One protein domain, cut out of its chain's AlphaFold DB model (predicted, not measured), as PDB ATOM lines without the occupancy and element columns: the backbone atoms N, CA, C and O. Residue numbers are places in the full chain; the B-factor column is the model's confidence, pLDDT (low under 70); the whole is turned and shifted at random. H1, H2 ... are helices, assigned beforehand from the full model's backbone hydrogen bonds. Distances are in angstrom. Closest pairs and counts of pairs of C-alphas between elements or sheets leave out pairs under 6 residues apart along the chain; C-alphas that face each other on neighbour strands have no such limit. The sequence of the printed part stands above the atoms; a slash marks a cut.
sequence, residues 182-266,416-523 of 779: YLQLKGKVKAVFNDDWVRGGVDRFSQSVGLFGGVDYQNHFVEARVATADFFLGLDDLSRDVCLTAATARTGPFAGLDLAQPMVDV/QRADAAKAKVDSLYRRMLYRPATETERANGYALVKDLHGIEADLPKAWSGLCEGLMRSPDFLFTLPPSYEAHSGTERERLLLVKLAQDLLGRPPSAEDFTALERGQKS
ATOM      1  N   TYR A 182      26.538  34.669 -55.697       92.31
ATOM      2  CA  TYR A 182      27.094  35.899 -55.113       92.31
ATOM      3  C   TYR A 182      26.095  37.069 -55.085       92.31
ATOM      4  O   TYR A 182      25.884  37.691 -54.041       92.31
ATOM      5  N   LEU A 183      25.432  37.344 -56.214       92.19
ATOM      6  CA  LEU A 183      24.450  38.429 -56.306       92.19
ATOM      7  C   LEU A 183      23.216  38.160 -55.440       92.19
ATOM      8  O   LEU A 183      22.718  39.078 -54.795       92.19
ATOM      9  N   GLN A 184      22.772  36.902 -55.369       94.94
ATOM     10  CA  GLN A 184      21.648  36.488 -54.529       94.94
ATOM     11  C   GLN A 184      21.966  36.628 -53.037       94.94
ATOM     12  O   GLN A 184      21.122  37.086 -52.265       94.94
ATOM     13  N   LEU A 185      23.190  36.287 -52.616       95.69
ATOM     14  CA  LEU A 185      23.657  36.514 -51.248       95.69
ATOM     15  C   LEU A 185      23.697  38.012 -50.924       95.69
ATOM     16  O   LEU A 185      23.138  38.421 -49.906       95.69
ATOM     17  N   LYS A 186      24.290  38.835 -51.801       95.88
ATOM     18  CA  LYS A 186      24.338  40.299 -51.640       95.88
ATOM     19  C   LYS A 186      22.930  40.896 -51.534       95.88
ATOM     20  O   LYS A 186      22.651  41.647 -50.600       95.88
ATOM     21  N   GLY A 187      22.016  40.501 -52.422       96.81
ATOM     22  CA  GLY A 187      20.616  40.927 -52.393       96.81
ATOM     23  C   GLY A 187      19.865  40.455 -51.146       96.81
ATOM     24  O   GLY A 187      19.108  41.227 -50.553       96.81
ATOM     25  N   LYS A 188      20.107  39.222 -50.679       97.44
ATOM     26  CA  LYS A 188      19.522  38.692 -49.434       97.44
ATOM     27  C   LYS A 188      20.025  39.439 -48.207       97.44
ATOM     28  O   LYS A 188      19.213  39.796 -47.358       97.44
ATOM     29  N   VAL A 189      21.323  39.729 -48.127       98.00
ATOM     30  CA  VAL A 189      21.892  40.512 -47.023       98.00
ATOM     31  C   VAL A 189      21.310  41.920 -47.008       98.00
ATOM     32  O   VAL A 189      20.804  42.354 -45.972       98.00
ATOM     33  N   LYS A 190      21.264  42.594 -48.161       97.44
ATOM     34  CA  LYS A 190      20.647  43.918 -48.263       97.44
ATOM     35  C   LYS A 190      19.186  43.905 -47.821       97.44
ATOM     36  O   LYS A 190      18.784  44.761 -47.043       97.44
ATOM     37  N   ALA A 191      18.397  42.927 -48.255       96.44
ATOM     38  CA  ALA A 191      16.980  42.854 -47.907       96.44
ATOM     39  C   ALA A 191      16.726  42.505 -46.428       96.44
ATOM     40  O   ALA A 191      15.845  43.092 -45.804       96.44
ATOM     41  N   VAL A 192      17.482  41.560 -45.858       97.38
ATOM     42  CA  VAL A 192      17.290  41.102 -44.470       97.38
ATOM     43  C   VAL A 192      17.850  42.110 -43.468       97.38
ATOM     44  O   VAL A 192      17.209  42.393 -42.455       97.38
ATOM     45  N   PHE A 193      19.031  42.668 -43.740       97.81
ATOM     46  CA  PHE A 193      19.780  43.494 -42.789       97.81
ATOM     47  C   PHE A 193      19.698  44.996 -43.060       97.81
ATOM     48  O   PHE A 193      20.026  45.787 -42.177       97.81
ATOM     49  N   ASN A 194      19.238  45.396 -44.250       95.81
ATOM     50  CA  ASN A 194      19.374  46.759 -44.765       95.81
ATOM     51  C   ASN A 194      20.839  47.239 -44.786       95.81
ATOM     52  O   ASN A 194      21.130  48.392 -44.473       95.81
ATOM     53  N   ASP A 195      21.764  46.349 -45.155       97.19
ATOM     54  CA  ASP A 195      23.208  46.603 -45.165       97.19
ATOM     55  C   ASP A 195      23.807  46.207 -46.523       97.19
ATOM     56  O   ASP A 195      23.580  45.099 -47.004       97.19
ATOM     57  N   ASP A 196      24.560  47.117 -47.147       96.19
ATOM     58  CA  ASP A 196      25.312  46.856 -48.388       96.19
ATOM     59  C   ASP A 196      26.709  46.266 -48.115       96.19
ATOM     60  O   ASP A 196      27.477  46.019 -49.042       96.19
ATOM     61  N   TRP A 197      27.048  46.077 -46.836       97.25
ATOM     62  CA  TRP A 197      28.346  45.648 -46.322       97.25
ATOM     63  C   TRP A 197      29.505  46.555 -46.764       97.25
ATOM     64  O   TRP A 197      30.609  46.126 -47.105       97.25
ATOM     65  N   VAL A 198      29.245  47.862 -46.730       97.44
ATOM     66  CA  VAL A 198      30.249  48.900 -46.975       97.44
ATOM     67  C   VAL A 198      30.816  49.374 -45.639       97.44
ATOM     68  O   VAL A 198      30.065  49.760 -44.739       97.44
ATOM     69  N   ARG A 199      32.144  49.361 -45.493       96.69
ATOM     70  CA  ARG A 199      32.851  49.794 -44.274       96.69
ATOM     71  C   ARG A 199      33.987  50.738 -44.640       96.69
ATOM     72  O   ARG A 199      34.826  50.394 -45.460       96.69
ATOM     73  N   GLY A 200      34.008  51.939 -44.063       94.38
ATOM     74  CA  GLY A 200      35.046  52.934 -44.375       94.38
ATOM     75  C   GLY A 200      35.127  53.304 -45.864       94.38
ATOM     76  O   GLY A 200      36.213  53.567 -46.363       94.38
ATOM     77  N   GLY A 201      33.996  53.271 -46.583       95.31
ATOM     78  CA  GLY A 201      33.929  53.532 -48.030       95.31
ATOM     79  C   GLY A 201      34.308  52.347 -48.925       95.31
ATOM     80  O   GLY A 201      34.311  52.484 -50.143       95.31
ATOM     81  N   VAL A 202      34.607  51.187 -48.342       96.06
ATOM     82  CA  VAL A 202      35.010  49.978 -49.064       96.06
ATOM     83  C   VAL A 202      33.846  48.993 -49.139       96.06
ATOM     84  O   VAL A 202      33.314  48.610 -48.097       96.06
ATOM     85  N   ASP A 203      33.489  48.553 -50.349       95.88
ATOM     86  CA  ASP A 203      32.556  47.441 -50.577       95.88
ATOM     87  C   ASP A 203      33.247  46.107 -50.246       95.88
ATOM     88  O   ASP A 203      34.112  45.633 -50.991       95.88
ATOM     89  N   ARG A 204      32.876  45.507 -49.109       96.56
ATOM     90  CA  ARG A 204      33.453  44.241 -48.642       96.56
ATOM     91  C   ARG A 204      32.981  43.037 -49.455       96.56
ATOM     92  O   ARG A 204      33.750  42.090 -49.583       96.56
ATOM     93  N   PHE A 205      31.793  43.081 -50.068       94.56
ATOM     94  CA  PHE A 205      31.383  42.035 -51.012       94.56
ATOM     95  C   PHE A 205      32.330  41.997 -52.206       94.56
ATOM     96  O   PHE A 205      32.822  40.929 -52.557       94.56
ATOM     97  N   SER A 206      32.642  43.165 -52.770       91.88
ATOM     98  CA  SER A 206      33.558  43.270 -53.908       91.88
ATOM     99  C   SER A 206      34.990  42.852 -53.547       91.88
ATOM    100  O   SER A 206      35.650  42.193 -54.344       91.88
ATOM    101  N   GLN A 207      35.473  43.159 -52.336       92.50
ATOM    102  CA  GLN A 207      36.786  42.676 -51.867       92.50
ATOM    103  C   GLN A 207      36.848  41.156 -51.684       92.50
ATOM    104  O   GLN A 207      37.896  40.555 -51.903       92.50
ATOM    105  N   SER A 208      35.732  40.553 -51.283       93.25
ATOM    106  CA  SER A 208      35.622  39.123 -50.987       93.25
ATOM    107  C   SER A 208      34.952  38.338 -52.118       93.25
ATOM    108  O   SER A 208      34.491  37.218 -51.901       93.25
ATOM    109  N   VAL A 209      34.894  38.903 -53.329       91.56
ATOM    110  CA  VAL A 209      34.192  38.321 -54.483       91.56
ATOM    111  C   VAL A 209      34.644  36.887 -54.775       91.56
ATOM    112  O   VAL A 209      33.800  36.018 -54.979       91.56
ATOM    113  N   GLY A 210      35.948  36.609 -54.686       87.88
ATOM    114  CA  GLY A 210      36.506  35.271 -54.883       87.88
ATOM    115  C   GLY A 210      36.056  34.251 -53.838       87.88
ATOM    116  O   GLY A 210      35.768  33.110 -54.190       87.88
ATOM    117  N   LEU A 211      35.913  34.667 -52.573       91.38
ATOM    118  CA  LEU A 211      35.447  33.784 -51.495       91.38
ATOM    119  C   LEU A 211      34.008  33.334 -51.742       91.38
ATOM    120  O   LEU A 211      33.683  32.161 -51.598       91.38
ATOM    121  N   PHE A 212      33.150  34.253 -52.179       92.06
ATOM    122  CA  PHE A 212      31.746  33.953 -52.457       92.06
ATOM    123  C   PHE A 212      31.505  33.343 -53.840       92.06
ATOM    124  O   PHE A 212      30.349  33.166 -54.224       92.06
ATOM    125  N   GLY A 213      32.566  33.053 -54.600       86.75
ATOM    126  CA  GLY A 213      32.452  32.542 -55.961       86.75
ATOM    127  C   GLY A 213      31.724  33.501 -56.901       86.75
ATOM    128  O   GLY A 213      31.009  33.053 -57.793       86.75
ATOM    129  N   GLY A 214      31.846  34.808 -56.661       86.00
ATOM    130  CA  GLY A 214      31.336  35.848 -57.541       86.00
ATOM    131  C   GLY A 214      32.253  36.099 -58.734       86.00
ATOM    132  O   GLY A 214      33.351  35.556 -58.839       86.00
ATOM    133  N   VAL A 215      31.789  36.964 -59.630       82.44
ATOM    134  CA  VAL A 215      32.510  37.365 -60.839       82.44
ATOM    135  C   VAL A 215      32.769  38.867 -60.755       82.44
ATOM    136  O   VAL A 215      31.827  39.644 -60.598       82.44
ATOM    137  N   ASP A 216      34.037  39.269 -60.820       78.88
ATOM    138  CA  ASP A 216      34.460  40.681 -60.878       78.88
ATOM    139  C   ASP A 216      34.922  41.096 -62.281       78.88
ATOM    140  O   ASP A 216      35.199  42.274 -62.514       78.88
ATOM    141  N   TYR A 217      34.978  40.132 -63.206       76.69
ATOM    142  CA  TYR A 217      35.381  40.312 -64.597       76.69
ATOM    143  C   TYR A 217      36.819  40.837 -64.773       76.69
ATOM    144  O   TYR A 217      37.178  41.327 -65.840       76.69
ATOM    145  N   GLN A 218      37.646  40.728 -63.730       71.25
ATOM    146  CA  GLN A 218      39.051  41.142 -63.722       71.25
ATOM    147  C   GLN A 218      39.965  40.010 -63.254       71.25
ATOM    148  O   GLN A 218      40.945  39.684 -63.918       71.25
ATOM    149  N   ASN A 219      39.643  39.409 -62.109       75.81
ATOM    150  CA  ASN A 219      40.394  38.323 -61.484       75.81
ATOM    151  C   ASN A 219      39.548  37.047 -61.349       75.81
ATOM    152  O   ASN A 219      40.095  35.946 -61.319       75.81
ATOM    153  N   HIS A 220      38.222  37.182 -61.293       76.88
ATOM    154  CA  HIS A 220      37.263  36.095 -61.139       76.88
ATOM    155  C   HIS A 220      36.250  36.147 -62.282       76.88
ATOM    156  O   HIS A 220      35.520  37.128 -62.429       76.88
ATOM    157  N   PHE A 221      36.210  35.076 -63.079       66.44
ATOM    158  CA  PHE A 221      35.450  35.002 -64.336       66.44
ATOM    159  C   PHE A 221      34.368  33.910 -64.346       66.44
ATOM    160  O   PHE A 221      33.562  33.855 -65.270       66.44
ATOM    161  N   VAL A 222      34.336  33.037 -63.332       67.69
ATOM    162  CA  VAL A 222      33.400  31.905 -63.250       67.69
ATOM    163  C   VAL A 222      32.663  31.947 -61.922       67.69
ATOM    164  O   VAL A 222      33.285  31.975 -60.863       67.69
ATOM    165  N   GLU A 223      31.333  31.914 -61.986       78.25
ATOM    166  CA  GLU A 223      30.491  31.856 -60.793       78.25
ATOM    167  C   GLU A 223      30.532  30.448 -60.176       78.25
ATOM    168  O   GLU A 223      30.216  29.459 -60.850       78.25
ATOM    169  N   ALA A 224      30.871  30.343 -58.889       75.44
ATOM    170  CA  ALA A 224      30.713  29.094 -58.151       75.44
ATOM    171  C   ALA A 224      29.240  28.904 -57.762       75.44
ATOM    172  O   ALA A 224      28.572  29.829 -57.311       75.44
ATOM    173  N   ARG A 225      28.731  27.679 -57.920       69.50
ATOM    174  CA  ARG A 225      27.315  27.340 -57.664       69.50
ATOM    175  C   ARG A 225      27.125  26.334 -56.532       69.50
ATOM    176  O   ARG A 225      26.087  25.685 -56.431       69.50
ATOM    177  N   VAL A 226      28.157  26.164 -55.714       80.06
ATOM    178  CA  VAL A 226      28.201  25.222 -54.596       80.06
ATOM    179  C   VAL A 226      28.867  25.887 -53.401       80.06
ATOM    180  O   VAL A 226      29.697  26.780 -53.568       80.06
ATOM    181  N   ALA A 227      28.529  25.427 -52.200       81.75
ATOM    182  CA  ALA A 227      29.180  25.881 -50.982       81.75
ATOM    183  C   ALA A 227      30.629  25.368 -50.936       81.75
ATOM    184  O   ALA A 227      30.871  24.188 -50.677       81.75
ATOM    185  N   THR A 228      31.595  26.240 -51.220       88.62
ATOM    186  CA  THR A 228      33.025  25.935 -51.087       88.62
ATOM    187  C   THR A 228      33.504  26.206 -49.658       88.62
ATOM    188  O   THR A 228      32.829  26.877 -48.876       88.62
ATOM    189  N   ALA A 229      34.686  25.701 -49.296       91.00
ATOM    190  CA  ALA A 229      35.311  26.070 -48.024       91.00
ATOM    191  C   ALA A 229      35.553  27.591 -47.941       91.00
ATOM    192  O   ALA A 229      35.262  28.204 -46.916       91.00
ATOM    193  N   ASP A 230      35.990  28.200 -49.047       91.25
ATOM    194  CA  ASP A 230      36.214  29.644 -49.157       91.25
ATOM    195  C   ASP A 230      34.927  30.450 -48.956       91.25
ATOM    196  O   ASP A 230      34.942  31.483 -48.286       91.25
ATOM    197  N   PHE A 231      33.791  29.939 -49.447       93.19
ATOM    198  CA  PHE A 231      32.489  30.555 -49.215       93.19
ATOM    199  C   PHE A 231      32.178  30.646 -47.721       93.19
ATOM    200  O   PHE A 231      31.730  31.690 -47.250       93.19
ATOM    201  N   PHE A 232      32.428  29.578 -46.959       93.00
ATOM    202  CA  PHE A 232      32.174  29.584 -45.519       93.00
ATOM    203  C   PHE A 232      33.130  30.506 -44.756       93.00
ATOM    204  O   PHE A 232      32.688  31.159 -43.816       93.00
ATOM    205  N   LEU A 233      34.383  30.647 -45.200       93.75
ATOM    206  CA  LEU A 233      35.302  31.652 -44.653       93.75
ATOM    207  C   LEU A 233      34.784  33.077 -44.896       93.75
ATOM    208  O   LEU A 233      34.737  33.886 -43.972       93.75
ATOM    209  N   GLY A 234      34.324  33.371 -46.115       94.44
ATOM    210  CA  GLY A 234      33.692  34.655 -46.423       94.44
ATOM    211  C   GLY A 234      32.423  34.893 -45.597       94.44
ATOM    212  O   GLY A 234      32.201  35.997 -45.097       94.44
ATOM    213  N   LEU A 235      31.599  33.856 -45.417       95.69
ATOM    214  CA  LEU A 235      30.372  33.923 -44.621       95.69
ATOM    215  C   LEU A 235      30.664  34.163 -43.135       95.69
ATOM    216  O   LEU A 235      29.884  34.851 -42.474       95.69
ATOM    217  N   ASP A 236      31.764  33.633 -42.604       95.19
ATOM    218  CA  ASP A 236      32.178  33.868 -41.222       95.19
ATOM    219  C   ASP A 236      32.468  35.353 -40.969       95.19
ATOM    220  O   ASP A 236      31.920  35.926 -40.022       95.19
ATOM    221  N   ASP A 237      33.233  35.993 -41.853       95.62
ATOM    222  CA  ASP A 237      33.540  37.425 -41.767       95.62
ATOM    223  C   ASP A 237      32.290  38.294 -41.966       95.62
ATOM    224  O   ASP A 237      32.030  39.219 -41.188       95.62
ATOM    225  N   LEU A 238      31.487  37.972 -42.984       97.75
ATOM    226  CA  LEU A 238      30.242  38.673 -43.300       97.75
ATOM    227  C   LEU A 238      29.248  38.611 -42.139       97.75
ATOM    228  O   LEU A 238      28.728  39.641 -41.709       97.75
ATOM    229  N   SER A 239      28.963  37.406 -41.642       97.94
ATOM    230  CA  SER A 239      27.929  37.202 -40.628       97.94
ATOM    231  C   SER A 239      28.295  37.860 -39.306       97.94
ATOM    232  O   SER A 239      27.445  38.532 -38.726       97.94
ATOM    233  N   ARG A 240      29.555  37.753 -38.864       97.25
ATOM    234  CA  ARG A 240      30.021  38.385 -37.625       97.25
ATOM    235  C   ARG A 240      29.833  39.898 -37.658       97.25
ATOM    236  O   ARG A 240      29.298  40.474 -36.715       97.25
ATOM    237  N   ASP A 241      30.256  40.546 -38.741       97.81
ATOM    238  CA  ASP A 241      30.181  42.002 -38.863       97.81
ATOM    239  C   ASP A 241      28.737  42.499 -39.036       97.81
ATOM    240  O   ASP A 241      28.286  43.390 -38.309       97.81
ATOM    241  N   VAL A 242      27.981  41.905 -39.965       98.44
ATOM    242  CA  VAL A 242      26.611  42.342 -40.278       98.44
ATOM    243  C   VAL A 242      25.649  42.049 -39.127       98.44
ATOM    244  O   VAL A 242      24.866  42.927 -38.760       98.44
ATOM    245  N   CYS A 243      25.714  40.868 -38.500       98.62
ATOM    246  CA  CYS A 243      24.843  40.548 -37.367       98.62
ATOM    247  C   CYS A 243      25.139  41.429 -36.151       98.62
ATOM    248  O   CYS A 243      24.196  41.910 -35.521       98.62
ATOM    249  N   LEU A 244      26.415  41.673 -35.823       98.06
ATOM    250  CA  LEU A 244      26.778  42.532 -34.693       98.06
ATOM    251  C   LEU A 244      26.350  43.982 -34.936       98.06
ATOM    252  O   LEU A 244      25.763  44.611 -34.051       98.06
ATOM    253  N   THR A 245      26.584  44.494 -36.146       98.06
ATOM    254  CA  THR A 245      26.145  45.836 -36.551       98.06
ATOM    255  C   THR A 245      24.626  45.960 -36.447       98.06
ATOM    256  O   THR A 245      24.125  46.899 -35.826       98.06
ATOM    257  N   ALA A 246      23.882  44.984 -36.978       98.25
ATOM    258  CA  ALA A 246      22.424  44.994 -36.955       98.25
ATOM    259  C   ALA A 246      21.844  44.866 -35.539       98.25
ATOM    260  O   ALA A 246      20.884  45.564 -35.211       98.25
ATOM    261  N   ALA A 247      22.424  44.024 -34.680       98.19
ATOM    262  CA  ALA A 247      21.996  43.882 -33.288       98.19
ATOM    263  C   ALA A 247      22.249  45.171 -32.493       98.19
ATOM    264  O   ALA A 247      21.347  45.675 -31.822       98.19
ATOM    265  N   THR A 248      23.440  45.757 -32.637       96.75
ATOM    266  CA  THR A 248      23.835  46.998 -31.949       96.75
ATOM    267  C   THR A 248      22.965  48.179 -32.379       96.75
ATOM    268  O   THR A 248      22.471  48.938 -31.543       96.75
ATOM    269  N   ALA A 249      22.726  48.322 -33.685       96.25
ATOM    270  CA  ALA A 249      21.913  49.400 -34.241       96.25
ATOM    271  C   ALA A 249      20.398  49.126 -34.179       96.25
ATOM    272  O   ALA A 249      19.606  50.027 -34.459       96.25
ATOM    273  N   ARG A 250      19.984  47.904 -33.808       96.56
ATOM    274  CA  ARG A 250      18.594  47.414 -33.863       96.56
ATOM    275  C   ARG A 250      17.961  47.618 -35.244       96.56
ATOM    276  O   ARG A 250      16.844  48.121 -35.362       96.56
ATOM    277  N   THR A 251      18.682  47.232 -36.292       96.94
ATOM    278  CA  THR A 251      18.233  47.283 -37.694       96.94
ATOM    279  C   THR A 251      17.933  45.884 -38.235       96.94
ATOM    280  O   THR A 251      18.137  44.875 -37.554       96.94
ATOM    281  N   GLY A 252      17.396  45.814 -39.457       96.12
ATOM    282  CA  GLY A 252      17.171  44.552 -40.162       96.12
ATOM    283  C   GLY A 252      16.339  43.551 -39.349       96.12
ATOM    284  O   GLY A 252      15.244  43.906 -38.892       96.12
ATOM    285  N   PRO A 253      16.844  42.328 -39.086       97.81
ATOM    286  CA  PRO A 253      16.088  41.324 -38.346       97.81
ATOM    287  C   PRO A 253      15.842  41.722 -36.881       97.81
ATOM    288  O   PRO A 253      14.908  41.208 -36.268       97.81
ATOM    289  N   PHE A 254      16.585  42.689 -36.335       98.44
ATOM    290  CA  PHE A 254      16.437  43.182 -34.963       98.44
ATOM    291  C   PHE A 254      15.555  44.432 -34.833       98.44
ATOM    292  O   PHE A 254      15.315  44.899 -33.718       98.44
ATOM    293  N   ALA A 255      15.028  44.965 -35.939       97.56
ATOM    294  CA  ALA A 255      14.209  46.174 -35.926       97.56
ATOM    295  C   ALA A 255      13.013  46.066 -34.960       97.56
ATOM    296  O   ALA A 255      12.214  45.124 -35.023       97.56
ATOM    297  N   GLY A 256      12.903  47.035 -34.047       96.56
ATOM    298  CA  GLY A 256      11.842  47.098 -33.037       96.56
ATOM    299  C   GLY A 256      11.974  46.106 -31.874       96.56
ATOM    300  O   GLY A 256      11.074  46.052 -31.040       96.56
ATOM    301  N   LEU A 257      13.062  45.330 -31.791       97.38
ATOM    302  CA  LEU A 257      13.316  44.435 -30.661       97.38
ATOM    303  C   LEU A 257      14.129  45.146 -29.571       97.38
ATOM    304  O   LEU A 257      15.112  45.836 -29.845       97.38
ATOM    305  N   ASP A 258      13.739  44.938 -28.316       96.31
ATOM    306  CA  ASP A 258      14.523  45.362 -27.158       96.31
ATOM    307  C   ASP A 258      15.471  44.234 -26.730       96.31
ATOM    308  O   ASP A 258      15.084  43.291 -26.030       96.31
ATOM    309  N   LEU A 259      16.710  44.302 -27.218       96.19
ATOM    310  CA  LEU A 259      17.729  43.276 -26.989       96.19
ATOM    311  C   LEU A 259      18.377  43.365 -25.605       96.19
ATOM    312  O   LEU A 259      19.021  42.408 -25.197       96.19
ATOM    313  N   ALA A 260      18.186  44.470 -24.878       94.31
ATOM    314  CA  ALA A 260      18.766  44.675 -23.551       94.31
ATOM    315  C   ALA A 260      17.892  44.115 -22.415       94.31
ATOM    316  O   ALA A 260      18.309  44.115 -21.258       94.31
ATOM    317  N   GLN A 261      16.675  43.647 -22.719       92.69
ATOM    318  CA  GLN A 261      15.792  43.077 -21.703       92.69
ATOM    319  C   GLN A 261      16.381  41.808 -21.078       92.69
ATOM    320  O   GLN A 261      16.793  40.910 -21.820       92.69
ATOM    321  N   PRO A 262      16.316  41.677 -19.738       90.00
ATOM    322  CA  PRO A 262      16.678  40.447 -19.054       90.00
ATOM    323  C   PRO A 262      15.888  39.254 -19.595       90.00
ATOM    324  O   PRO A 262      14.668  39.324 -19.751       90.00
ATOM    325  N   MET A 263      16.593  38.156 -19.855       92.56
ATOM    326  CA  MET A 263      16.012  36.929 -20.415       92.56
ATOM    327  C   MET A 263      15.878  35.790 -19.406       92.56
ATOM    328  O   MET A 263      15.110  34.866 -19.643       92.56
ATOM    329  N   VAL A 264      16.602  35.869 -18.286       91.00
ATOM    330  CA  VAL A 264      16.530  34.885 -17.204       91.00
ATOM    331  C   VAL A 264      15.449  35.307 -16.218       91.00
ATOM    332  O   VAL A 264      15.411  36.462 -15.775       91.00
ATOM    333  N   ASP A 265      14.557  34.373 -15.904       90.12
ATOM    334  CA  ASP A 265      13.464  34.591 -14.968       90.12
ATOM    335  C   ASP A 265      13.948  34.753 -13.523       90.12
ATOM    336  O   ASP A 265      14.915  34.131 -13.090       90.12
ATOM    337  N   VAL A 266      13.244  35.598 -12.770       89.19
ATOM    338  CA  VAL A 266      13.480  35.789 -11.337       89.19
ATOM    339  C   VAL A 266      12.650  34.753 -10.577       89.19
ATOM    340  O   VAL A 266      11.419  34.748 -10.730       89.19
ATOM    341  N   GLN A 416       7.928  34.584 -17.858       94.00
ATOM    342  CA  GLN A 416       7.658  35.730 -18.729       94.00
ATOM    343  C   GLN A 416       8.901  36.198 -19.494       94.00
ATOM    344  O   GLN A 416       8.790  36.553 -20.669       94.00
ATOM    345  N   ARG A 417      10.083  36.196 -18.861       94.44
ATOM    346  CA  ARG A 417      11.325  36.644 -19.512       94.44
ATOM    347  C   ARG A 417      11.814  35.622 -20.525       94.44
ATOM    348  O   ARG A 417      12.144  36.004 -21.650       94.44
ATOM    349  N   ALA A 418      11.791  34.339 -20.165       95.62
ATOM    350  CA  ALA A 418      12.155  33.270 -21.085       95.62
ATOM    351  C   ALA A 418      11.210  33.216 -22.297       95.62
ATOM    352  O   ALA A 418      11.668  33.082 -23.431       95.62
ATOM    353  N   ASP A 419       9.902  33.371 -22.089       96.62
ATOM    354  CA  ASP A 419       8.909  33.347 -23.168       96.62
ATOM    355  C   ASP A 419       9.049  34.565 -24.093       96.62
ATOM    356  O   ASP A 419       9.025  34.419 -25.318       96.62
ATOM    357  N   ALA A 420       9.310  35.754 -23.538       97.12
ATOM    358  CA  ALA A 420       9.619  36.946 -24.327       97.12
ATOM    359  C   ALA A 420      10.912  36.784 -25.148       97.12
ATOM    360  O   ALA A 420      10.971  37.214 -26.303       97.12
ATOM    361  N   ALA A 421      11.946  36.143 -24.596       98.00
ATOM    362  CA  ALA A 421      13.173  35.840 -25.330       98.00
ATOM    363  C   ALA A 421      12.923  34.823 -26.459       98.00
ATOM    364  O   ALA A 421      13.316  35.065 -27.598       98.00
ATOM    365  N   LYS A 422      12.185  33.737 -26.207       98.44
ATOM    366  CA  LYS A 422      11.800  32.765 -27.251       98.44
ATOM    367  C   LYS A 422      10.961  33.402 -28.368       98.44
ATOM    368  O   LYS A 422      11.114  33.032 -29.530       98.44
ATOM    369  N   ALA A 423      10.119  34.387 -28.053       98.31
ATOM    370  CA  ALA A 423       9.384  35.152 -29.062       98.31
ATOM    371  C   ALA A 423      10.311  36.016 -29.945       98.31
ATOM    372  O   ALA A 423      10.073  36.155 -31.149       98.31
ATOM    373  N   LYS A 424      11.403  36.558 -29.385       98.44
ATOM    374  CA  LYS A 424      12.451  37.243 -30.167       98.44
ATOM    375  C   LYS A 424      13.188  36.262 -31.082       98.44
ATOM    376  O   LYS A 424      13.401  36.595 -32.243       98.44
ATOM    377  N   VAL A 425      13.486  35.045 -30.613       98.69
ATOM    378  CA  VAL A 425      14.041  33.969 -31.461       98.69
ATOM    379  C   VAL A 425      13.121  33.701 -32.656       98.69
ATOM    380  O   VAL A 425      13.572  33.781 -33.794       98.69
ATOM    381  N   ASP A 426      11.822  33.475 -32.427       98.56
ATOM    382  CA  ASP A 426      10.845  33.261 -33.513       98.56
ATOM    383  C   ASP A 426      10.797  34.443 -34.495       98.56
ATOM    384  O   ASP A 426      10.720  34.253 -35.709       98.56
ATOM    385  N   SER A 427      10.918  35.674 -33.987       98.44
ATOM    386  CA  SER A 427      10.974  36.877 -34.823       98.44
ATOM    387  C   SER A 427      12.187  36.881 -35.760       98.44
ATOM    388  O   SER A 427      12.042  37.241 -36.929       98.44
ATOM    389  N   LEU A 428      13.364  36.454 -35.289       98.62
ATOM    390  CA  LEU A 428      14.561  36.338 -36.130       98.62
ATOM    391  C   LEU A 428      14.393  35.256 -37.200       98.62
ATOM    392  O   LEU A 428      14.686  35.514 -38.366       98.62
ATOM    393  N   TYR A 429      13.835  34.096 -36.849       98.44
ATOM    394  CA  TYR A 429      13.522  33.040 -37.820       98.44
ATOM    395  C   TYR A 429      12.591  33.540 -38.929       98.44
ATOM    396  O   TYR A 429      12.897  33.385 -40.111       98.44
ATOM    397  N   ARG A 430      11.504  34.237 -38.578       97.00
ATOM    398  CA  ARG A 430      10.564  34.778 -39.573       97.00
ATOM    399  C   ARG A 430      11.191  35.826 -40.483       97.00
ATOM    400  O   ARG A 430      10.817  35.912 -41.648       97.00
ATOM    401  N   ARG A 431      12.115  36.635 -39.962       97.50
ATOM    402  CA  ARG A 431      12.745  37.738 -40.707       97.50
ATOM    403  C   ARG A 431      13.926  37.282 -41.562       97.50
ATOM    404  O   ARG A 431      14.159  37.872 -42.609       97.50
ATOM    405  N   MET A 432      14.653  36.251 -41.134       98.12
ATOM    406  CA  MET A 432      15.856  35.766 -41.822       98.12
ATOM    407  C   MET A 432      15.593  34.535 -42.694       98.12
ATOM    408  O   MET A 432      16.171  34.409 -43.771       98.12
ATOM    409  N   LEU A 433      14.732  33.628 -42.225       97.75
ATOM    410  CA  LEU A 433      14.445  32.334 -42.857       97.75
ATOM    411  C   LEU A 433      13.025  32.258 -43.440       97.75
ATOM    412  O   LEU A 433      12.661  31.245 -44.025       97.75
ATOM    413  N   TYR A 434      12.225  33.320 -43.295       97.12
ATOM    414  CA  TYR A 434      10.868  33.449 -43.847       97.12
ATOM    415  C   TYR A 434       9.855  32.410 -43.350       97.12
ATOM    416  O   TYR A 434       8.799  32.251 -43.957       97.12
ATOM    417  N   ARG A 435      10.129  31.760 -42.217       95.94
ATOM    418  CA  ARG A 435       9.235  30.795 -41.564       95.94
ATOM    419  C   ARG A 435       9.270  30.937 -40.039       95.94
ATOM    420  O   ARG A 435      10.229  31.507 -39.513       95.94
ATOM    421  N   PRO A 436       8.259  30.436 -39.310       95.94
ATOM    422  CA  PRO A 436       8.363  30.286 -37.862       95.94
ATOM    423  C   PRO A 436       9.531  29.384 -37.449       95.94
ATOM    424  O   PRO A 436       9.926  28.462 -38.171       95.94
ATOM    425  N   ALA A 437      10.035  29.620 -36.241       97.06
ATOM    426  CA  ALA A 437      10.889  28.664 -35.559       97.06
ATOM    427  C   ALA A 437      10.039  27.498 -35.033       97.06
ATOM    428  O   ALA A 437       8.963  27.698 -34.456       97.06
ATOM    429  N   THR A 438      10.540  26.273 -35.175       96.62
ATOM    430  CA  THR A 438       9.974  25.111 -34.478       96.62
ATOM    431  C   THR A 438      10.134  25.259 -32.964       96.62
ATOM    432  O   THR A 438      10.917  26.072 -32.469       96.62
ATOM    433  N   GLU A 439       9.409  24.459 -32.185       96.94
ATOM    434  CA  GLU A 439       9.536  24.486 -30.724       96.94
ATOM    435  C   GLU A 439      10.971  24.201 -30.256       96.94
ATOM    436  O   GLU A 439      11.502  24.934 -29.419       96.94
ATOM    437  N   THR A 440      11.626  23.210 -30.867       97.81
ATOM    438  CA  THR A 440      13.027  22.868 -30.601       97.81
ATOM    439  C   THR A 440      13.975  24.001 -30.980       97.81
ATOM    440  O   THR A 440      14.850  24.348 -30.196       97.81
ATOM    441  N   GLU A 441      13.792  24.630 -32.141       97.94
ATOM    442  CA  GLU A 441      14.614  25.773 -32.557       97.94
ATOM    443  C   GLU A 441      14.447  26.981 -31.630       97.94
ATOM    444  O   GLU A 441      15.435  27.628 -31.291       97.94
ATOM    445  N   ARG A 442      13.228  27.261 -31.146       98.19
ATOM    446  CA  ARG A 442      12.997  28.327 -30.154       98.19
ATOM    447  C   ARG A 442      13.704  28.039 -28.838       98.19
ATOM    448  O   ARG A 442      14.313  28.943 -28.269       98.19
ATOM    449  N   ALA A 443      13.624  26.800 -28.357       97.94
ATOM    450  CA  ALA A 443      14.291  26.382 -27.129       97.94
ATOM    451  C   ALA A 443      15.821  26.456 -27.264       97.94
ATOM    452  O   ALA A 443      16.476  27.059 -26.416       97.94
ATOM    453  N   ASN A 444      16.371  25.921 -28.356       98.44
ATOM    454  CA  ASN A 444      17.809  25.915 -28.622       98.44
ATOM    455  C   ASN A 444      18.354  27.323 -28.875       98.44
ATOM    456  O   ASN A 444      19.411  27.666 -28.360       98.44
ATOM    457  N   GLY A 445      17.629  28.159 -29.622       98.31
ATOM    458  CA  GLY A 445      18.014  29.549 -29.859       98.31
ATOM    459  C   GLY A 445      18.029  30.367 -28.568       98.31
ATOM    460  O   GLY A 445      18.968  31.121 -28.339       98.31
ATOM    461  N   TYR A 446      17.040  30.178 -27.687       98.44
ATOM    462  CA  TYR A 446      17.043  30.797 -26.358       98.44
ATOM    463  C   TYR A 446      18.233  30.326 -25.511       98.44
ATOM    464  O   TYR A 446      18.927  31.159 -24.930       98.44
ATOM    465  N   ALA A 447      18.487  29.015 -25.469       98.25
ATOM    466  CA  ALA A 447      19.619  28.450 -24.740       98.25
ATOM    467  C   ALA A 447      20.955  29.013 -25.250       98.25
ATOM    468  O   ALA A 447      21.745  29.499 -24.449       98.25
ATOM    469  N   LEU A 448      21.151  29.065 -26.572       98.25
ATOM    470  CA  LEU A 448      22.353  29.623 -27.191       98.25
ATOM    471  C   LEU A 448      22.595  31.078 -26.775       98.25
ATOM    472  O   LEU A 448      23.700  31.421 -26.367       98.25
ATOM    473  N   VAL A 449      21.577  31.940 -26.859       98.38
ATOM    474  CA  VAL A 449      21.731  33.352 -26.471       98.38
ATOM    475  C   VAL A 449      22.038  33.472 -24.975       98.38
ATOM    476  O   VAL A 449      22.892  34.270 -24.591       98.38
ATOM    477  N   LYS A 450      21.394  32.659 -24.127       96.44
ATOM    478  CA  LYS A 450      21.678  32.626 -22.687       96.44
ATOM    479  C   LYS A 450      23.131  32.228 -22.411       96.44
ATOM    480  O   LYS A 450      23.795  32.882 -21.612       96.44
ATOM    481  N   ASP A 451      23.623  31.193 -23.085       97.00
ATOM    482  CA  ASP A 451      24.979  30.675 -22.902       97.00
ATOM    483  C   ASP A 451      26.031  31.679 -23.398       97.00
ATOM    484  O   ASP A 451      27.007  31.945 -22.699       97.00
ATOM    485  N   LEU A 452      25.800  32.319 -24.552       96.94
ATOM    486  CA  LEU A 452      26.660  33.393 -25.064       96.94
ATOM    487  C   LEU A 452      26.712  34.593 -24.109       96.94
ATOM    488  O   LEU A 452      27.790  35.132 -23.870       96.94
ATOM    489  N   HIS A 453      25.577  34.975 -23.517       95.44
ATOM    490  CA  HIS A 453      25.538  36.029 -22.502       95.44
ATOM    491  C   HIS A 453      26.277  35.638 -21.209       95.44
ATOM    492  O   HIS A 453      26.842  36.491 -20.528       95.44
ATOM    493  N   GLY A 454      26.292  34.345 -20.871       90.75
ATOM    494  CA  GLY A 454      27.078  33.815 -19.758       90.75
ATOM    495  C   GLY A 454      28.591  33.875 -19.996       90.75
ATOM    496  O   GLY A 454      29.347  34.015 -19.038       90.75
ATOM    497  N   ILE A 455      29.036  33.802 -21.257       94.06
ATOM    498  CA  ILE A 455      30.451  33.954 -21.639       94.06
ATOM    499  C   ILE A 455      30.870  35.427 -21.592       94.06
ATOM    500  O   ILE A 455      31.938  35.756 -21.075       94.06
ATOM    501  N   GLU A 456      30.038  36.316 -22.128       93.62
ATOM    502  CA  GLU A 456      30.278  37.755 -22.147       93.62
ATOM    503  C   GLU A 456      28.979  38.495 -21.841       93.62
ATOM    504  O   GLU A 456      27.976  38.323 -22.535       93.62
ATOM    505  N   ALA A 457      29.009  39.354 -20.820       92.75
ATOM    506  CA  ALA A 457      27.841  40.064 -20.303       92.75
ATOM    507  C   ALA A 457      27.350  41.210 -21.226       92.75
ATOM    508  O   ALA A 457      27.107  42.328 -20.774       92.75
ATOM    509  N   ASP A 458      27.182  40.925 -22.518       95.50
ATOM    510  CA  ASP A 458      26.675  41.806 -23.571       95.50
ATOM    511  C   ASP A 458      25.524  41.098 -24.312       95.50
ATOM    512  O   ASP A 458      25.723  40.206 -25.139       95.50
ATOM    513  N   LEU A 459      24.287  41.470 -23.969       96.00
ATOM    514  CA  LEU A 459      23.086  40.862 -24.543       96.00
ATOM    515  C   LEU A 459      22.937  41.114 -26.054       96.00
ATOM    516  O   LEU A 459      22.683  40.146 -26.776       96.00
ATOM    517  N   PRO A 460      23.078  42.350 -26.580       97.19
ATOM    518  CA  PRO A 460      23.104  42.580 -28.025       97.19
ATOM    519  C   PRO A 460      24.100  41.687 -28.773       97.19
ATOM    520  O   PRO A 460      23.738  41.117 -29.805       97.19
ATOM    521  N   LYS A 461      25.313  41.499 -28.241       97.62
ATOM    522  CA  LYS A 461      26.317  40.600 -28.826       97.62
ATOM    523  C   LYS A 461      25.913  39.124 -28.742       97.62
ATOM    524  O   LYS A 461      26.088  38.375 -29.698       97.62
ATOM    525  N   ALA A 462      25.297  38.690 -27.644       98.25
ATOM    526  CA  ALA A 462      24.750  37.336 -27.553       98.25
ATOM    527  C   ALA A 462      23.649  37.084 -28.607       98.25
ATOM    528  O   ALA A 462      23.617  36.034 -29.252       98.25
ATOM    529  N   TRP A 463      22.776  38.071 -28.844       98.56
ATOM    530  CA  TRP A 463      21.765  38.015 -29.904       98.56
ATOM    531  C   TRP A 463      22.374  38.011 -31.312       98.56
ATOM    532  O   TRP A 463      21.841  37.328 -32.193       98.56
ATOM    533  N   SER A 464      23.488  38.720 -31.543       98.44
ATOM    534  CA  SER A 464      24.190  38.655 -32.830       98.44
ATOM    535  C   SER A 464      24.736  37.255 -33.109       98.44
ATOM    536  O   SER A 464      24.636  36.800 -34.243       98.44
ATOM    537  N   GLY A 465      25.189  36.523 -32.086       98.38
ATOM    538  CA  GLY A 465      25.637  35.134 -32.240       98.38
ATOM    539  C   GLY A 465      24.536  34.172 -32.713       98.38
ATOM    540  O   GLY A 465      24.790  33.295 -33.540       98.38
ATOM    541  N   LEU A 466      23.281  34.361 -32.283       98.56
ATOM    542  CA  LEU A 466      22.150  33.611 -32.852       98.56
ATOM    543  C   LEU A 466      21.931  33.968 -34.330       98.56
ATOM    544  O   LEU A 466      21.746  33.077 -35.155       98.56
ATOM    545  N   CYS A 467      21.979  35.256 -34.676       98.75
ATOM    546  CA  CYS A 467      21.886  35.709 -36.068       98.75
ATOM    547  C   CYS A 467      22.978  35.092 -36.954       98.75
ATOM    548  O   CYS A 467      22.679  34.622 -38.054       98.75
ATOM    549  N   GLU A 468      24.216  35.012 -36.459       98.44
ATOM    550  CA  GLU A 468      25.325  34.348 -37.145       98.44
ATOM    551  C   GLU A 468      24.990  32.878 -37.443       98.44
ATOM    552  O   GLU A 468      25.141  32.417 -38.579       98.44
ATOM    553  N   GLY A 469      24.462  32.148 -36.456       97.62
ATOM    554  CA  GLY A 469      23.993  30.773 -36.645       97.62
ATOM    555  C   GLY A 469      22.897  30.658 -37.709       97.62
ATOM    556  O   GLY A 469      22.951  29.772 -38.563       97.62
ATOM    557  N   LEU A 470      21.938  31.588 -37.727       98.44
ATOM    558  CA  LEU A 470      20.850  31.595 -38.711       98.44
ATOM    559  C   LEU A 470      21.333  31.886 -40.135       98.44
ATOM    560  O   LEU A 470      20.815  31.282 -41.070       98.44
ATOM    561  N   MET A 471      22.348  32.734 -40.326       97.81
ATOM    562  CA  MET A 471      22.950  32.960 -41.650       97.81
ATOM    563  C   MET A 471      23.624  31.709 -42.232       97.81
ATOM    564  O   MET A 471      23.769  31.603 -43.447       97.81
ATOM    565  N   ARG A 472      24.011  30.749 -41.383       95.12
ATOM    566  CA  ARG A 472      24.578  29.451 -41.788       95.12
ATOM    567  C   ARG A 472      23.513  28.369 -41.990       95.12
ATOM    568  O   ARG A 472      23.838  27.256 -42.395       95.12
ATOM    569  N   SER A 473      22.246  28.679 -41.721       95.88
ATOM    570  CA  SER A 473      21.144  27.752 -41.962       95.88
ATOM    571  C   SER A 473      21.011  27.443 -43.459       95.88
ATOM    572  O   SER A 473      21.058  28.369 -44.275       95.88
ATOM    573  N   PRO A 474      20.737  26.187 -43.852       94.69
ATOM    574  CA  PRO A 474      20.354  25.867 -45.226       94.69
ATOM    575  C   PRO A 474      19.154  26.689 -45.727       94.69
ATOM    576  O   PRO A 474      19.119  27.077 -46.889       94.69
ATOM    577  N   ASP A 475      18.206  27.049 -44.853       96.12
ATOM    578  CA  ASP A 475      17.083  27.930 -45.219       96.12
ATOM    579  C   ASP A 475      17.542  29.356 -45.591       96.12
ATOM    580  O   ASP A 475      16.872  30.079 -46.334       96.12
ATOM    581  N   PHE A 476      18.707  29.776 -45.089       97.06
ATOM    582  CA  PHE A 476      19.325  31.032 -45.485       97.06
ATOM    583  C   PHE A 476      20.133  30.888 -46.778       97.06
ATOM    584  O   PHE A 476      20.137  31.820 -47.573       97.06
ATOM    585  N   LEU A 477      20.779  29.745 -47.014       94.88
ATOM    586  CA  LEU A 477      21.798  29.586 -48.058       94.88
ATOM    587  C   LEU A 477      21.306  29.004 -49.389       94.88
ATOM    588  O   LEU A 477      22.060  28.991 -50.359       94.88
ATOM    589  N   PHE A 478      20.059  28.549 -49.462       94.06
ATOM    590  CA  PHE A 478      19.456  28.060 -50.701       94.06
ATOM    591  C   PHE A 478      18.386  29.020 -51.231       94.06
ATOM    592  O   PHE A 478      17.768  29.775 -50.472       94.06
ATOM    593  N   THR A 479      18.179  28.996 -52.550       93.44
ATOM    594  CA  THR A 479      17.135  29.795 -53.221       93.44
ATOM    595  C   THR A 479      15.742  29.380 -52.752       93.44
ATOM    596  O   THR A 479      14.953  30.240 -52.364       93.44
ATOM    597  N   LEU A 480      15.470  28.072 -52.691       94.56
ATOM    598  CA  LEU A 480      14.328  27.504 -51.984       94.56
ATOM    599  C   LEU A 480      14.775  27.051 -50.591       94.56
ATOM    600  O   LEU A 480      15.601  26.141 -50.487       94.56
ATOM    601  N   PRO A 481      14.235  27.623 -49.507       95.19
ATOM    602  CA  PRO A 481      14.516  27.126 -48.167       95.19
ATOM    603  C   PRO A 481      14.159  25.630 -48.050       95.19
ATOM    604  O   PRO A 481      13.023  25.272 -48.364       95.19
ATOM    605  N   PRO A 482      15.076  24.732 -47.628       94.00
ATOM    606  CA  PRO A 482      14.793  23.295 -47.537       94.00
ATOM    607  C   PRO A 482      13.607  22.937 -46.632       94.00
ATOM    608  O   PRO A 482      12.932  21.936 -46.870       94.00
ATOM    609  N   SER A 483      13.306  23.779 -45.642       94.62
ATOM    610  CA  SER A 483      12.087  23.688 -44.826       94.62
ATOM    611  C   SER A 483      10.785  23.714 -45.635       94.62
ATOM    612  O   SER A 483       9.765  23.260 -45.123       94.62
ATOM    613  N   TYR A 484      10.808  24.151 -46.900       94.81
ATOM    614  CA  TYR A 484       9.680  24.073 -47.835       94.81
ATOM    615  C   TYR A 484       8.971  22.713 -47.804       94.81
ATOM    616  O   TYR A 484       7.743  22.664 -47.772       94.81
ATOM    617  N   GLU A 485       9.727  21.611 -47.751       92.06
ATOM    618  CA  GLU A 485       9.148  20.262 -47.774       92.06
ATOM    619  C   GLU A 485       8.395  19.895 -46.490       92.06
ATOM    620  O   GLU A 485       7.502  19.049 -46.521       92.06
ATOM    621  N   ALA A 486       8.716  20.545 -45.370       93.25
ATOM    622  CA  ALA A 486       8.055  20.326 -44.087       93.25
ATOM    623  C   ALA A 486       6.790  21.184 -43.905       93.25
ATOM    624  O   ALA A 486       6.008  20.925 -42.989       93.25
ATOM    625  N   HIS A 487       6.577  22.194 -44.755       93.25
ATOM    626  CA  HIS A 487       5.448  23.117 -44.657       93.25
ATOM    627  C   HIS A 487       4.339  22.813 -45.679       93.25
ATOM    628  O   HIS A 487       4.523  22.140 -46.699       93.25
ATOM    629  N   SER A 488       3.150  23.348 -45.394       93.06
ATOM    630  CA  SER A 488       1.962  23.281 -46.251       93.06
ATOM    631  C   SER A 488       1.227  24.628 -46.257       93.06
ATOM    632  O   SER A 488       1.565  25.524 -45.482       93.06
ATOM    633  N   GLY A 489       0.249  24.795 -47.151       91.94
ATOM    634  CA  GLY A 489      -0.564  26.014 -47.228       91.94
ATOM    635  C   GLY A 489       0.260  27.287 -47.457       91.94
ATOM    636  O   GLY A 489       1.228  27.282 -48.218       91.94
ATOM    637  N   THR A 490      -0.115  28.366 -46.769       91.25
ATOM    638  CA  THR A 490       0.471  29.706 -46.944       91.25
ATOM    639  C   THR A 490       1.966  29.761 -46.627       91.25
ATOM    640  O   THR A 490       2.708  30.473 -47.292       91.25
ATOM    641  N   GLU A 491       2.447  28.982 -45.655       92.88
ATOM    642  CA  GLU A 491       3.876  28.924 -45.318       92.88
ATOM    643  C   GLU A 491       4.689  28.282 -46.446       92.88
ATOM    644  O   GLU A 491       5.770  28.762 -46.787       92.88
ATOM    645  N   ARG A 492       4.149  27.234 -47.079       94.19
ATOM    646  CA  ARG A 492       4.778  26.598 -48.245       94.19
ATOM    647  C   ARG A 492       4.830  27.562 -49.432       94.19
ATOM    648  O   ARG A 492       5.874  27.693 -50.068       94.19
ATOM    649  N   GLU A 493       3.738  28.279 -49.692       95.00
ATOM    650  CA  GLU A 493       3.663  29.304 -50.744       95.00
ATOM    651  C   GLU A 493       4.627  30.469 -50.490       95.00
ATOM    652  O   GLU A 493       5.290  30.937 -51.414       95.00
ATOM    653  N   ARG A 494       4.785  30.882 -49.228       96.38
ATOM    654  CA  ARG A 494       5.742  31.911 -48.814       96.38
ATOM    655  C   ARG A 494       7.178  31.532 -49.169       96.38
ATOM    656  O   ARG A 494       7.900  32.344 -49.744       96.38
ATOM    657  N   LEU A 495       7.597  30.306 -48.855       97.12
ATOM    658  CA  LEU A 495       8.946  29.820 -49.167       97.12
ATOM    659  C   LEU A 495       9.149  29.622 -50.677       97.12
ATOM    660  O   LEU A 495      10.236  29.890 -51.189       97.12
ATOM    661  N   LEU A 496       8.101  29.243 -51.414       96.75
ATOM    662  CA  LEU A 496       8.149  29.193 -52.876       96.75
ATOM    663  C   LEU A 496       8.293  30.593 -53.496       96.75
ATOM    664  O   LEU A 496       9.057  30.772 -54.444       96.75
ATOM    665  N   LEU A 497       7.627  31.608 -52.936       97.81
ATOM    666  CA  LEU A 497       7.799  32.999 -53.359       97.81
ATOM    667  C   LEU A 497       9.227  33.498 -53.088       97.81
ATOM    668  O   LEU A 497       9.766  34.255 -53.897       97.81
ATOM    669  N   VAL A 498       9.865  33.046 -51.997       97.81
ATOM    670  CA  VAL A 498      11.292  33.318 -51.743       97.81
ATOM    671  C   VAL A 498      12.157  32.795 -52.884       97.81
ATOM    672  O   VAL A 498      12.983  33.555 -53.390       97.81
ATOM    673  N   LYS A 499      11.916  31.559 -53.337       96.69
ATOM    674  CA  LYS A 499      12.603  30.987 -54.503       96.69
ATOM    675  C   LYS A 499      12.396  31.846 -55.753       96.69
ATOM    676  O   LYS A 499      13.369  32.264 -56.366       96.69
ATOM    677  N   LEU A 500      11.143  32.173 -56.086       97.62
ATOM    678  CA  LEU A 500      10.814  32.985 -57.266       97.62
ATOM    679  C   LEU A 500      11.528  34.337 -57.277       97.62
ATOM    680  O   LEU A 500      12.105  34.717 -58.294       97.62
ATOM    681  N   ALA A 501      11.507  35.059 -56.158       97.94
ATOM    682  CA  ALA A 501      12.187  36.344 -56.070       97.94
ATOM    683  C   ALA A 501      13.711  36.185 -56.165       97.94
ATOM    684  O   ALA A 501      14.355  36.965 -56.862       97.94
ATOM    685  N   GLN A 502      14.294  35.161 -55.536       96.62
ATOM    686  CA  GLN A 502      15.734  34.921 -55.640       96.62
ATOM    687  C   GLN A 502      16.169  34.601 -57.070       96.62
ATOM    688  O   GLN A 502      17.201  35.103 -57.524       96.62
ATOM    689  N   ASP A 503      15.387  33.809 -57.795       95.50
ATOM    690  CA  ASP A 503      15.735  33.397 -59.152       95.50
ATOM    691  C   ASP A 503      15.496  34.500 -60.194       95.50
ATOM    692  O   ASP A 503      16.235  34.576 -61.174       95.50
ATOM    693  N   LEU A 504      14.498  35.372 -59.997       96.56
ATOM    694  CA  LEU A 504      14.179  36.450 -60.945       96.56
ATOM    695  C   LEU A 504      14.805  37.801 -60.585       96.56
ATOM    696  O   LEU A 504      15.137  38.570 -61.479       96.56
ATOM    697  N   LEU A 505      14.954  38.119 -59.302       97.19
ATOM    698  CA  LEU A 505      15.370  39.448 -58.837       97.19
ATOM    699  C   LEU A 505      16.749  39.445 -58.169       97.19
ATOM    700  O   LEU A 505      17.262  40.513 -57.842       97.19
ATOM    701  N   GLY A 506      17.328  38.272 -57.897       95.50
ATOM    702  CA  GLY A 506      18.573  38.174 -57.134       95.50
ATOM    703  C   GLY A 506      18.431  38.612 -55.673       95.50
ATOM    704  O   GLY A 506      19.417  38.975 -55.036       95.50
ATOM    705  N   ARG A 507      17.204  38.657 -55.145       96.56
ATOM    706  CA  ARG A 507      16.902  39.066 -53.770       96.56
ATOM    707  C   ARG A 507      15.603  38.416 -53.288       96.56
ATOM    708  O   ARG A 507      14.766  38.050 -54.107       96.56
ATOM    709  N   PRO A 508      15.377  38.302 -51.973       97.38
ATOM    710  CA  PRO A 508      14.109  37.811 -51.449       97.38
ATOM    711  C   PRO A 508      12.943  38.800 -51.695       97.38
ATOM    712  O   PRO A 508      13.177  39.971 -52.032       97.38
ATOM    713  N   PRO A 509      11.686  38.352 -51.500       97.75
ATOM    714  CA  PRO A 509      10.492  39.179 -51.647       97.75
ATOM    715  C   PRO A 509      10.461  40.313 -50.622       97.75
ATOM    716  O   PRO A 509      10.951  40.174 -49.496       97.75
ATOM    717  N   SER A 510       9.840  41.429 -50.994       96.00
ATOM    718  CA  SER A 510       9.529  42.506 -50.057       96.00
ATOM    719  C   SER A 510       8.368  42.123 -49.125       96.00
ATOM    720  O   SER A 510       7.637  41.157 -49.356       96.00
ATOM    721  N   ALA A 511       8.158  42.900 -48.059       94.50
ATOM    722  CA  ALA A 511       6.992  42.717 -47.191       94.50
ATOM    723  C   ALA A 511       5.660  42.922 -47.943       94.50
ATOM    724  O   ALA A 511       4.662  42.275 -47.615       94.50
ATOM    725  N   GLU A 512       5.652  43.797 -48.953       96.62
ATOM    726  CA  GLU A 512       4.498  44.034 -49.822       96.62
ATOM    727  C   GLU A 512       4.214  42.822 -50.709       96.62
ATOM    728  O   GLU A 512       3.058  42.422 -50.816       96.62
ATOM    729  N   ASP A 513       5.252  42.178 -51.252       97.38
ATOM    730  CA  ASP A 513       5.114  40.965 -52.069       97.38
ATOM    731  C   ASP A 513       4.482  39.819 -51.271       97.38
ATOM    732  O   ASP A 513       3.515  39.201 -51.722       97.38
ATOM    733  N   PHE A 514       4.974  39.574 -50.048       96.75
ATOM    734  CA  PHE A 514       4.371  38.581 -49.155       96.75
ATOM    735  C   PHE A 514       2.915  38.919 -48.849       96.75
ATOM    736  O   PHE A 514       2.042  38.063 -48.959       96.75
ATOM    737  N   THR A 515       2.644  40.181 -48.512       96.62
ATOM    738  CA  THR A 515       1.289  40.641 -48.197       96.62
ATOM    739  C   THR A 515       0.341  40.466 -49.383       96.62
ATOM    740  O   THR A 515      -0.804  40.056 -49.186       96.62
ATOM    741  N   ALA A 516       0.805  40.764 -50.598       96.81
ATOM    742  CA  ALA A 516       0.007  40.676 -51.809       96.81
ATOM    743  C   ALA A 516      -0.387  39.229 -52.128       96.81
ATOM    744  O   ALA A 516      -1.556  38.977 -52.421       96.81
ATOM    745  N   LEU A 517       0.550  38.283 -52.013       95.56
ATOM    746  CA  LEU A 517       0.271  36.864 -52.239       95.56
ATOM    747  C   LEU A 517      -0.607  36.278 -51.119       95.56
ATOM    748  O   LEU A 517      -1.657  35.706 -51.391       95.56
ATOM    749  N   GLU A 518      -0.232  36.477 -49.852       95.06
ATOM    750  CA  GLU A 518      -0.909  35.860 -48.697       95.06
ATOM    751  C   GLU A 518      -2.347  36.357 -48.501       95.06
ATOM    752  O   GLU A 518      -3.192  35.634 -47.972       95.06
ATOM    753  N   ARG A 519      -2.648  37.591 -48.925       95.25
ATOM    754  CA  ARG A 519      -4.013  38.144 -48.908       95.25
ATOM    755  C   ARG A 519      -4.788  37.882 -50.201       95.25
ATOM    756  O   ARG A 519      -5.907  38.376 -50.324       95.25
ATOM    757  N   GLY A 520      -4.208  37.162 -51.164       95.00
ATOM    758  CA  GLY A 520      -4.819  36.896 -52.467       95.00
ATOM    759  C   GLY A 520      -5.038  38.151 -53.317       95.00
ATOM    760  O   GLY A 520      -5.923  38.162 -54.167       95.00
ATOM    761  N   GLN A 521      -4.277  39.226 -53.079       96.88
ATOM    762  CA  GLN A 521      -4.326  40.446 -53.900       96.88
ATOM    763  C   GLN A 521      -3.660  40.235 -55.262       96.88
ATOM    764  O   GLN A 521      -4.026  40.900 -56.228       96.88
ATOM    765  N   LYS A 522      -2.680  39.331 -55.321       97.38
ATOM    766  CA  LYS A 522      -2.023  38.869 -56.542       97.38
ATOM    767  C   LYS A 522      -2.025  37.347 -56.564       97.38
ATOM    768  O   LYS A 522      -1.697  36.718 -55.557       97.38
ATOM    769  N   SER A 523      -2.382  36.771 -57.708       96.88
ATOM    770  CA  SER A 523      -2.146  35.353 -57.991       96.88
ATOM    771  C   SER A 523      -0.649  35.071 -58.160       96.88
ATOM    772  O   SER A 523       0.166  35.993 -58.244       96.88
TER     773      SER A 523
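Overview. This is residues 182 to 266 and 416 to 523 of the 779 residues of the protein "CBM60 domain-containing protein" of Myxococcus hansupus (UniProt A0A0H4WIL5). Two uneven groups of helices make up this domain, with H1 and H7 between them. In the larger group H6 is in the middle, with the long H3 packed on one side of it and the crossed pair H4 and H5 on the other; the smaller group is H8, H9 and H10. The printed part has 193 residues with ten named helices, H1 to H10 in order along the chain, and no named strand; the class is all helix, with helix packing mostly crossed. It is compact, with a radius of gyration of the C-alphas of 17.2 A and spans of 58 by 43 by 27 A.

Along the chain. H3, the longest helix, covers residues 229 to 249 and 30.2 A, from C-alpha 229 at (35.311, 26.070, -48.024) to C-alpha 249 at (21.913, 49.400, -34.241). H6 is residues 459 to 471, 18.8 A; H5 is 439 to 455, 24.7 A; H4 is 416 to 432, 24.5 A. H1 is residues 182 to 193, 16.2 A, and H2 is 204 to 207. H7 is residues 474 to 477, H8 482 to 486, H9 489 to 505, 23.9 A, and H10 511 to 518, ending at C-alpha 518 (-0.909, 35.860, -48.697).

Arrangement. H3 touches H6, the hub, at Cys 243 and Ser 464, whose C-alphas are the closest at 5.0 A; they run opposite ways at a tilt of 36 degrees, only just steep. H6 touches H5 at a steep tilt of 47 degrees, closest C-alphas Leu 452 and Ala 462, 5.0 A. H4 and H5 touch, closest C-alphas Lys 422 and Arg 442, 5.4 A, about perpendicular, only just, at 73 degrees. H1, with residue 193 alone, only just touches H3, with 3 pairs of C-alphas within 8 A, the closest Phe 193 and Ala 246, 6.6 A. H2 touches no helix but is near H3. H7 and H8 touch only at the corner, and only just, with 3 pairs; their closest C-alphas are Asp 475 and Pro 482, 5.7 A. H9 touches H8 at Tyr 484 and Arg 492, closest C-alphas 5.5 A, and H10 at Thr 490 and Glu 518, closest C-alphas 6.5 A. H1, H3, H4, H5, H6, H9 and H10 have every O i to N i+4 pair within hydrogen-bond range; H8 has 0 of 1, but 2 of 2 O i to N i+3 pairs, and H2 and H7 are too short for an i+4 pair.

Size, cuts and confidence. The C-alphas of Gln 218 and Val 266 are the two farthest apart, 58.5 A. Residues 267 to 415 are not printed; C-alphas 266 and 416 are 9.4 A apart across the cut. The link from H2 to H3 is long, 21 residues. Mean pLDDT of the printed part is 94.4; residues 221 to 222 and 225 are under 70.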